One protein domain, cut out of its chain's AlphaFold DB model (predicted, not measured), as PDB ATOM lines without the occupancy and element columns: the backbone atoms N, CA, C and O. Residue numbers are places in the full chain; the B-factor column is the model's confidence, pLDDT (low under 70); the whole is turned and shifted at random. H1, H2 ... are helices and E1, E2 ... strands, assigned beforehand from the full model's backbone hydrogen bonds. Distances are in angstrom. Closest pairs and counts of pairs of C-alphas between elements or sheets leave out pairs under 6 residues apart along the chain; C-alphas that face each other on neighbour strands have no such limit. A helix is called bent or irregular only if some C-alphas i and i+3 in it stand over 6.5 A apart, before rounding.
ATOM      1  N   GLY A  59      -4.577 -26.385 -45.583       92.56
ATOM      2  CA  GLY A  59      -5.276 -26.970 -44.438       92.56
ATOM      3  C   GLY A  59      -5.952 -28.312 -44.737       92.56
ATOM      4  O   GLY A  59      -6.492 -28.935 -43.829       92.56
ATOM      5  N   ASP A  60      -5.914 -28.778 -45.987       95.44
ATOM      6  CA  ASP A  60      -6.333 -30.129 -46.371       95.44
ATOM      7  C   ASP A  60      -5.211 -31.113 -46.017       95.44
ATOM      8  O   ASP A  60      -4.187 -31.154 -46.700       95.44
ATOM      9  N   GLU A  61      -5.391 -31.876 -44.936       93.00
ATOM     10  CA  GLU A  61      -4.353 -32.748 -44.371       93.00
ATOM     11  C   GLU A  61      -3.784 -33.750 -45.384       93.00
ATOM     12  O   GLU A  61      -2.570 -33.956 -45.422       93.00
ATOM     13  N   GLU A  62      -4.625 -34.350 -46.231       94.81
ATOM     14  CA  GLU A  62      -4.187 -35.368 -47.190       94.81
ATOM     15  C   GLU A  62      -3.338 -34.737 -48.299       94.81
ATOM     16  O   GLU A  62      -2.238 -35.206 -48.605       94.81
ATOM     17  N   LYS A  63      -3.809 -33.624 -48.873       95.56
ATOM     18  CA  LYS A  63      -3.060 -32.919 -49.922       95.56
ATOM     19  C   LYS A  63      -1.791 -32.280 -49.382       95.56
ATOM     20  O   LYS A  63      -0.759 -32.293 -50.054       95.56
ATOM     21  N   ASP A  64      -1.856 -31.711 -48.188       96.00
ATOM     22  CA  ASP A  64      -0.719 -31.049 -47.569       96.00
ATOM     23  C   ASP A  64       0.348 -32.069 -47.137       96.00
ATOM     24  O   ASP A  64       1.536 -31.784 -47.270       96.00
ATOM     25  N   ALA A  65      -0.023 -33.299 -46.759       95.31
ATOM     26  CA  ALA A  65       0.934 -34.384 -46.511       95.31
ATOM     27  C   ALA A  65       1.751 -34.764 -47.764       95.31
ATOM     28  O   ALA A  65       2.963 -35.001 -47.679       95.31
ATOM     29  N   ILE A  66       1.122 -34.770 -48.945       96.94
ATOM     30  CA  ILE A  66       1.824 -34.996 -50.219       96.94
ATOM     31  C   ILE A  66       2.802 -33.847 -50.488       96.94
ATOM     32  O   ILE A  66       3.955 -34.086 -50.850       96.94
ATOM     33  N   LYS A  67       2.374 -32.600 -50.253       97.25
ATOM     34  CA  LYS A  67       3.229 -31.413 -50.401       97.25
ATOM     35  C   LYS A  67       4.415 -31.428 -49.443       97.25
ATOM     36  O   LYS A  67       5.514 -31.097 -49.868       97.25
ATOM     37  N   PHE A  68       4.231 -31.855 -48.193       96.56
ATOM     38  CA  PHE A  68       5.336 -32.025 -47.243       96.56
ATOM     39  C   PHE A  68       6.343 -33.071 -47.714       96.56
ATOM     40  O   PHE A  68       7.547 -32.846 -47.632       96.56
ATOM     41  N   SER A  69       5.860 -34.191 -48.251       96.50
ATOM     42  CA  SER A  69       6.732 -35.245 -48.779       96.50
ATOM     43  C   SER A  69       7.553 -34.741 -49.971       96.50
ATOM     44  O   SER A  69       8.759 -34.967 -50.042       96.50
ATOM     45  N   PHE A  70       6.914 -34.002 -50.882       97.44
ATOM     46  CA  PHE A  70       7.593 -33.358 -52.005       97.44
ATOM     47  C   PHE A  70       8.610 -32.311 -51.534       97.44
ATOM     48  O   PHE A  70       9.768 -32.357 -51.940       97.44
ATOM     49  N   ALA A  71       8.214 -31.431 -50.610       97.19
ATOM     50  CA  ALA A  71       9.090 -30.431 -50.010       97.19
ATOM     51  C   ALA A  71      10.350 -31.048 -49.403       97.19
ATOM     52  O   ALA A  71      11.442 -30.514 -49.572       97.19
ATOM     53  N   GLN A  72      10.203 -32.172 -48.699       97.06
ATOM     54  CA  GLN A  72      11.320 -32.848 -48.053       97.06
ATOM     55  C   GLN A  72      12.352 -33.305 -49.086       97.06
ATOM     56  O   GLN A  72      13.544 -33.078 -48.889       97.06
ATOM     57  N   LEU A  73      11.894 -33.897 -50.192       96.44
ATOM     58  CA  LEU A  73      12.762 -34.315 -51.292       96.44
ATOM     59  C   LEU A  73      13.456 -33.114 -51.943       96.44
ATOM     60  O   LEU A  73      14.670 -33.141 -52.110       96.44
ATOM     61  N   SER A  74      12.720 -32.039 -52.239       97.06
ATOM     62  CA  SER A  74      13.290 -30.839 -52.867       97.06
ATOM     63  C   SER A  74      14.334 -30.153 -51.985       97.06
ATOM     64  O   SER A  74      15.403 -29.783 -52.461       97.06
ATOM     65  N   VAL A  75      14.055 -30.000 -50.686       96.56
ATOM     66  CA  VAL A  75      15.014 -29.425 -49.729       96.56
ATOM     67  C   VAL A  75      16.266 -30.293 -49.639       96.56
ATOM     68  O   VAL A  75      17.378 -29.765 -49.649       96.56
ATOM     69  N   GLN A  76      16.102 -31.615 -49.569       96.12
ATOM     70  CA  GLN A  76      17.224 -32.545 -49.521       96.12
ATOM     71  C   GLN A  76      18.085 -32.456 -50.788       96.12
ATOM     72  O   GLN A  76      19.300 -32.326 -50.677       96.12
ATOM     73  N   GLU A  77      17.468 -32.442 -51.968       96.06
ATOM     74  CA  GLU A  77      18.163 -32.333 -53.253       96.06
ATOM     75  C   GLU A  77      18.959 -31.025 -53.372       96.06
ATOM     76  O   GLU A  77      20.123 -31.043 -53.775       96.06
ATOM     77  N   ILE A  78      18.374 -29.895 -52.957       95.75
ATOM     78  CA  ILE A  78      19.055 -28.590 -52.943       95.75
ATOM     79  C   ILE A  78      20.302 -28.630 -52.044       95.75
ATOM     80  O   ILE A  78      21.358 -28.120 -52.421       95.75
ATOM     81  N   ILE A  79      20.204 -29.247 -50.863       94.50
ATOM     82  CA  ILE A  79      21.326 -29.341 -49.917       94.50
ATOM     83  C   ILE A  79      22.407 -30.294 -50.432       94.50
ATOM     84  O   ILE A  79      23.588 -29.949 -50.387       94.50
ATOM     85  N   GLU A  80      22.025 -31.477 -50.912       95.50
ATOM     86  CA  GLU A  80      22.960 -32.499 -51.400       95.50
ATOM     87  C   GLU A  80      23.759 -32.013 -52.613       95.50
ATOM     88  O   GLU A  80      24.950 -32.307 -52.722       95.50
ATOM     89  N   ASN A  81      23.130 -31.216 -53.480       96.12
ATOM     90  CA  ASN A  81      23.767 -30.655 -54.667       96.12
ATOM     91  C   ASN A  81      24.443 -29.295 -54.431       96.12
ATOM     92  O   ASN A  81      25.014 -28.740 -55.369       96.12
ATOM     93  N   ALA A  82      24.397 -28.756 -53.205       93.88
ATOM     94  CA  ALA A  82      24.872 -27.407 -52.885       93.88
ATOM     95  C   ALA A  82      24.297 -26.336 -53.842       93.88
ATOM     96  O   ALA A  82      25.001 -25.434 -54.306       93.88
ATOM     97  N   ASP A  83      23.009 -26.461 -54.168       93.62
ATOM     98  CA  ASP A  83      22.349 -25.655 -55.189       93.62
ATOM     99  C   ASP A  83      22.021 -24.250 -54.672       93.62
ATOM    100  O   ASP A  83      21.124 -24.047 -53.859       93.62
ATOM    101  N   THR A  84      22.751 -23.257 -55.173       91.19
ATOM    102  CA  THR A  84      22.590 -21.850 -54.775       91.19
ATOM    103  C   THR A  84      21.577 -21.072 -55.617       91.19
ATOM    104  O   THR A  84      21.286 -19.917 -55.284       91.19
ATOM    105  N   LEU A  85      21.067 -21.671 -56.700       91.81
ATOM    106  CA  LEU A  85      20.184 -21.038 -57.682       91.81
ATOM    107  C   LEU A  85      18.711 -21.330 -57.408       91.81
ATOM    108  O   LEU A  85      17.871 -20.476 -57.691       91.81
ATOM    109  N   HIS A  86      18.406 -22.493 -56.839       94.44
ATOM    110  CA  HIS A  86      17.037 -22.886 -56.526       94.44
ATOM    111  C   HIS A  86      16.724 -22.777 -55.031       94.44
ATOM    112  O   HIS A  86      17.600 -22.831 -54.163       94.44
ATOM    113  N   GLY A  87      15.443 -22.609 -54.726       94.12
ATOM    114  CA  GLY A  87      14.932 -22.571 -53.363       94.12
ATOM    115  C   GLY A  87      13.521 -23.130 -53.266       94.12
ATOM    116  O   GLY A  87      12.882 -23.440 -54.271       94.12
ATOM    117  N   VAL A  88      13.017 -23.233 -52.041       96.75
ATOM    118  CA  VAL A  88      11.630 -23.628 -51.777       96.75
ATOM    119  C   VAL A  88      10.940 -22.501 -51.029       96.75
ATOM    120  O   VAL A  88      11.451 -22.021 -50.018       96.75
ATOM    121  N   HIS A  89       9.790 -22.078 -51.537       96.06
ATOM    122  CA  HIS A  89       8.941 -21.085 -50.903       96.06
ATOM    123  C   HIS A  89       7.697 -21.766 -50.341       96.06
ATOM    124  O   HIS A  89       6.908 -22.369 -51.066       96.06
ATOM    125  N   PHE A  90       7.524 -21.677 -49.030       96.81
ATOM    126  CA  PHE A  90       6.370 -22.188 -48.313       96.81
ATOM    127  C   PHE A  90       5.419 -21.041 -48.006       96.81
ATOM    128  O   PHE A  90       5.802 -20.100 -47.315       96.81
ATOM    129  N   SER A  91       4.172 -21.160 -48.454       95.69
ATOM    130  CA  SER A  91       3.093 -20.236 -48.099       95.69
ATOM    131  C   SER A  91       1.938 -20.989 -47.448       95.69
ATOM    132  O   SER A  91       1.692 -22.162 -47.745       95.69
ATOM    133  N   TYR A  92       1.213 -20.315 -46.560       95.00
ATOM    134  CA  TYR A  92       0.105 -20.910 -45.815       95.00
ATOM    135  C   TYR A  92      -1.180 -20.130 -46.095       95.00
ATOM    136  O   TYR A  92      -1.257 -18.935 -45.823       95.00
ATOM    137  N   GLY A  93      -2.193 -20.800 -46.646       92.69
ATOM    138  CA  GLY A  93      -3.528 -20.224 -46.815       92.69
ATOM    139  C   GLY A  93      -4.283 -20.104 -45.489       92.69
ATOM    140  O   GLY A  93      -3.901 -20.727 -44.500       92.69
ATOM    141  N   ASP A  94      -5.400 -19.375 -45.487       91.56
ATOM    142  CA  ASP A  94      -6.169 -19.016 -44.278       91.56
ATOM    143  C   ASP A  94      -6.653 -20.208 -43.437       91.56
ATOM    144  O   ASP A  94      -6.866 -20.087 -42.233       91.56
ATOM    145  N   SER A  95      -6.854 -21.364 -44.073       93.25
ATOM    146  CA  SER A  95      -7.287 -22.599 -43.401       93.25
ATOM    147  C   SER A  95      -6.120 -23.480 -42.944       93.25
ATOM    148  O   SER A  95      -6.339 -24.537 -42.355       93.25
ATOM    149  N   SER A  96      -4.877 -23.061 -43.193       90.69
ATOM    150  CA  SER A  96      -3.691 -23.782 -42.741       90.69
ATOM    151  C   SER A  96      -3.589 -23.746 -41.227       90.69
ATOM    152  O   SER A  96      -3.836 -22.733 -40.573       90.69
ATOM    153  N   THR A  97      -3.172 -24.866 -40.653       90.06
ATOM    154  CA  THR A  97      -3.007 -24.963 -39.210       90.06
ATOM    155  C   THR A  97      -1.623 -24.471 -38.797       90.06
ATOM    156  O   THR A  97      -0.647 -24.564 -39.544       90.06
ATOM    157  N   TYR A  98      -1.507 -24.019 -37.549       89.94
ATOM    158  CA  TYR A  98      -0.203 -23.763 -36.927       89.94
ATOM    159  C   TYR A  98       0.712 -24.999 -36.980       89.94
ATOM    160  O   TYR A  98       1.931 -24.881 -37.063       89.94
ATOM    161  N   GLN A  99       0.128 -26.199 -36.982       90.88
ATOM    162  CA  GLN A  99       0.874 -27.440 -37.114       90.88
ATOM    163  C   GLN A  99       1.586 -27.556 -38.469       90.88
ATOM    164  O   GLN A  99       2.724 -28.015 -38.493       90.88
ATOM    165  N   SER A 100       0.996 -27.079 -39.570       92.06
ATOM    166  CA  SER A 100       1.669 -27.045 -40.879       92.06
ATOM    167  C   SER A 100       2.938 -26.184 -40.852       92.06
ATOM    168  O   SER A 100       3.976 -26.555 -41.409       92.06
ATOM    169  N   LEU A 101       2.895 -25.056 -40.142       92.69
ATOM    170  CA  LEU A 101       4.067 -24.211 -39.932       92.69
ATOM    171  C   LEU A 101       5.149 -24.950 -39.125       92.69
ATOM    172  O   LEU A 101       6.311 -24.980 -39.525       92.69
ATOM    173  N   ILE A 102       4.765 -25.601 -38.022       92.62
ATOM    174  CA  ILE A 102       5.695 -26.391 -37.199       92.62
ATOM    175  C   ILE A 102       6.319 -27.543 -37.989       92.62
ATOM    176  O   ILE A 102       7.537 -27.692 -37.963       92.62
ATOM    177  N   HIS A 103       5.531 -28.289 -38.762       94.12
ATOM    178  CA  HIS A 103       6.043 -29.357 -39.623       94.12
ATOM    179  C   HIS A 103       7.064 -28.845 -40.645       94.12
ATOM    180  O   HIS A 103       8.027 -29.543 -40.952       94.12
ATOM    181  N   THR A 104       6.894 -27.619 -41.147       95.19
ATOM    182  CA  THR A 104       7.878 -27.006 -42.051       95.19
ATOM    183  C   THR A 104       9.209 -26.779 -41.333       95.19
ATOM    184  O   THR A 104      10.265 -27.112 -41.869       95.19
ATOM    185  N   PHE A 105       9.184 -26.285 -40.092       93.94
ATOM    186  CA  PHE A 105      10.401 -26.152 -39.287       93.94
ATOM    187  C   PHE A 105      11.035 -27.500 -38.942       93.94
ATOM    188  O   PHE A 105      12.259 -27.615 -38.999       93.94
ATOM    189  N   ASP A 106      10.231 -28.513 -38.622       94.12
ATOM    190  CA  ASP A 106      10.723 -29.865 -38.349       94.12
ATOM    191  C   ASP A 106      11.413 -30.465 -39.580       94.12
ATOM    192  O   ASP A 106      12.495 -31.041 -39.460       94.12
ATOM    193  N   LEU A 107      10.843 -30.262 -40.772       94.81
ATOM    194  CA  LEU A 107      11.430 -30.664 -42.052       94.81
ATOM    195  C   LEU A 107      12.775 -29.971 -42.288       94.81
ATOM    196  O   LEU A 107      13.777 -30.643 -42.537       94.81
ATOM    197  N   LEU A 108      12.826 -28.642 -42.167       94.00
ATOM    198  CA  LEU A 108      14.061 -27.873 -42.350       94.00
ATOM    199  C   LEU A 108      15.133 -28.274 -41.328       94.00
ATOM    200  O   LEU A 108      16.312 -28.404 -41.667       94.00
ATOM    201  N   TYR A 109      14.732 -28.527 -40.082       91.81
ATOM    202  CA  TYR A 109      15.624 -29.015 -39.037       91.81
ATOM    203  C   TYR A 109      16.170 -30.411 -39.348       91.81
ATOM    204  O   TYR A 109      17.380 -30.629 -39.254       91.81
ATOM    205  N   ALA A 110      15.303 -31.345 -39.747       91.50
ATOM    206  CA  ALA A 110      15.682 -32.707 -40.108       91.50
ATOM    207  C   ALA A 110      16.656 -32.725 -41.296       91.50
ATOM    208  O   ALA A 110      17.646 -33.459 -41.269       91.50
ATOM    209  N   ALA A 111      16.433 -31.854 -42.281       89.81
ATOM    210  CA  ALA A 111      17.312 -31.663 -43.431       89.81
ATOM    211  C   ALA A 111      18.620 -30.917 -43.100       89.81
ATOM    212  O   ALA A 111      19.500 -30.809 -43.949       89.81
ATOM    213  N   ARG A 112      18.785 -30.417 -41.865       89.44
ATOM    214  CA  ARG A 112      19.923 -29.584 -41.430       89.44
ATOM    215  C   ARG A 112      20.084 -28.311 -42.268       89.44
ATOM    216  O   ARG A 112      21.207 -27.857 -42.496       89.44
ATOM    217  N   ILE A 123       7.779 -18.839 -45.612       93.50
ATOM    218  CA  ILE A 123       9.132 -19.314 -45.334       93.50
ATOM    219  C   ILE A 123       9.846 -19.548 -46.655       93.50
ATOM    220  O   ILE A 123       9.402 -20.321 -47.495       93.50
ATOM    221  N   TRP A 124      11.005 -18.923 -46.802       93.56
ATOM    222  CA  TRP A 124      11.864 -19.030 -47.969       93.56
ATOM    223  C   TRP A 124      13.115 -19.812 -47.588       93.56
ATOM    224  O   TRP A 124      13.964 -19.318 -46.847       93.56
ATOM    225  N   PHE A 125      13.232 -21.040 -48.075       93.88
ATOM    226  CA  PHE A 125      14.416 -21.875 -47.910       93.88
ATOM    227  C   PHE A 125      15.325 -21.777 -49.140       93.88
ATOM    228  O   PHE A 125      14.857 -21.823 -50.276       93.88
ATOM    229  N   PHE A 126      16.633 -21.689 -48.906       92.12
ATOM    230  CA  PHE A 126      17.656 -21.742 -49.946       92.12
ATOM    231  C   PHE A 126      18.991 -22.193 -49.347       92.12
ATOM    232  O   PHE A 126      19.277 -21.954 -48.172       92.12
ATOM    233  N   TYR A 127      19.838 -22.820 -50.161       90.38
ATOM    234  CA  TYR A 127      21.191 -23.159 -49.737       90.38
ATOM    235  C   TYR A 127      22.095 -21.919 -49.766       90.38
ATOM    236  O   TYR A 127      22.108 -21.145 -50.730       90.38
TER     237      TYR A 127
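AT A GLANCE: This is residues 59 to 112 and 123 to 127 of the 129 residues of an uncharacterized protein of Chitinophaga silvisoli (UniProt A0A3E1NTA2). Two helices, H1 and H2, run side by side in one layer over one face of a small ribbon of two strands, E1 and E2, and the ribbon's other face is bare. Seen end on, the centres of H1, H2 and E1 make a triangle, and the long elements H1, H2 and E1 run along the length of the body, E1 heading back against the two helices. The printed part has 59 residues, with two named helices and two named strands in the order H1, E1, H2, E2; the sheet has the order E1 - E2, is antiparallel, and the class is mixed, helices and strands. The whole is compact, with a radius of gyration of the C-alphas of 11.6 A. It spans 34 by 17 by 16 A.

HOW THE PARTS SIT: H1, residues 61 to 80, is the first element of the printed part and its longest helix. A tight link of 5 residues leads from it to E1, residues 86 to 92, the longest strand. The closest C-alphas of H1 and E1 are those of Val 75 and Val 88, 7.0 A apart, and the two centres are 10.5 A apart. A second tight link of 5 residues joins E1 to H2, residues 98 to 110. The closest C-alphas of E1 and H2 are those of Tyr 92 and Leu 101, 7.8 A apart, with 12.6 A from centre to centre. H1 and H2 only just touch, with 3 pairs of C-alphas within 8 A, the closest being those of Gln 72 and Leu 107 at 6.4 A. H1 touches H2 with its residues 68 to 75 alone, and H2 touches H1 with its residues 104 to 108 alone. The two helices run the same way at a shallow tilt of 26 degrees, and their centres are 11.0 A apart. E2, residues 123 to 126, is the antiparallel neighbour of E1, with 169 degrees between their N-to-C directions. The C-alphas of Gly 87 and Phe 126 face each other at 4.4 A. N 90 and O 123 are within hydrogen-bond range at 2.8 A, as are N 88 and O 125 at 2.9 A. The closest C-alphas of H1 and E2 are those of Ile 78 and Phe 126, 7.6 A apart. In H1 and H2 every O i to N i+4 pair is within hydrogen-bond range.

IN THESE COORDINATES: H1 begins at C-alpha 61, at (-4.353, -32.748, -44.371), and its 20 residues measure 28.2 A from first to last C-alpha. E1 has 7 residues, His 86 to Tyr 92, and measures 20.1 A; its C-alpha 86 is at (17.037, -22.886, -56.526). H2 has 13 residues, Tyr 98 to Ala 110, and measures 18.5 A. E2, Ile 123 to Phe 126, measures 10.0 A and ends at C-alpha 126, at (17.656, -21.742, -49.946). Neither helix is bent.

THE WHOLE: The outline is only just elongated, and the two C-alphas farthest apart, those of Asn 81 and Ser 95, are 34.0 A from each other. The C-alphas of Gly 59 and Tyr 127, the first and last printed residues, are 27.3 A apart. The printed part has one cut: residues 113 to 122 are not printed, and C-alphas 112 and 123 are 15.4 A apart across it. The link from H2 to E2 is the link across the cut; of the links that are printed whole, both are tight. The mean pLDDT of the printed part is 94.1, and no printed residue is under 70.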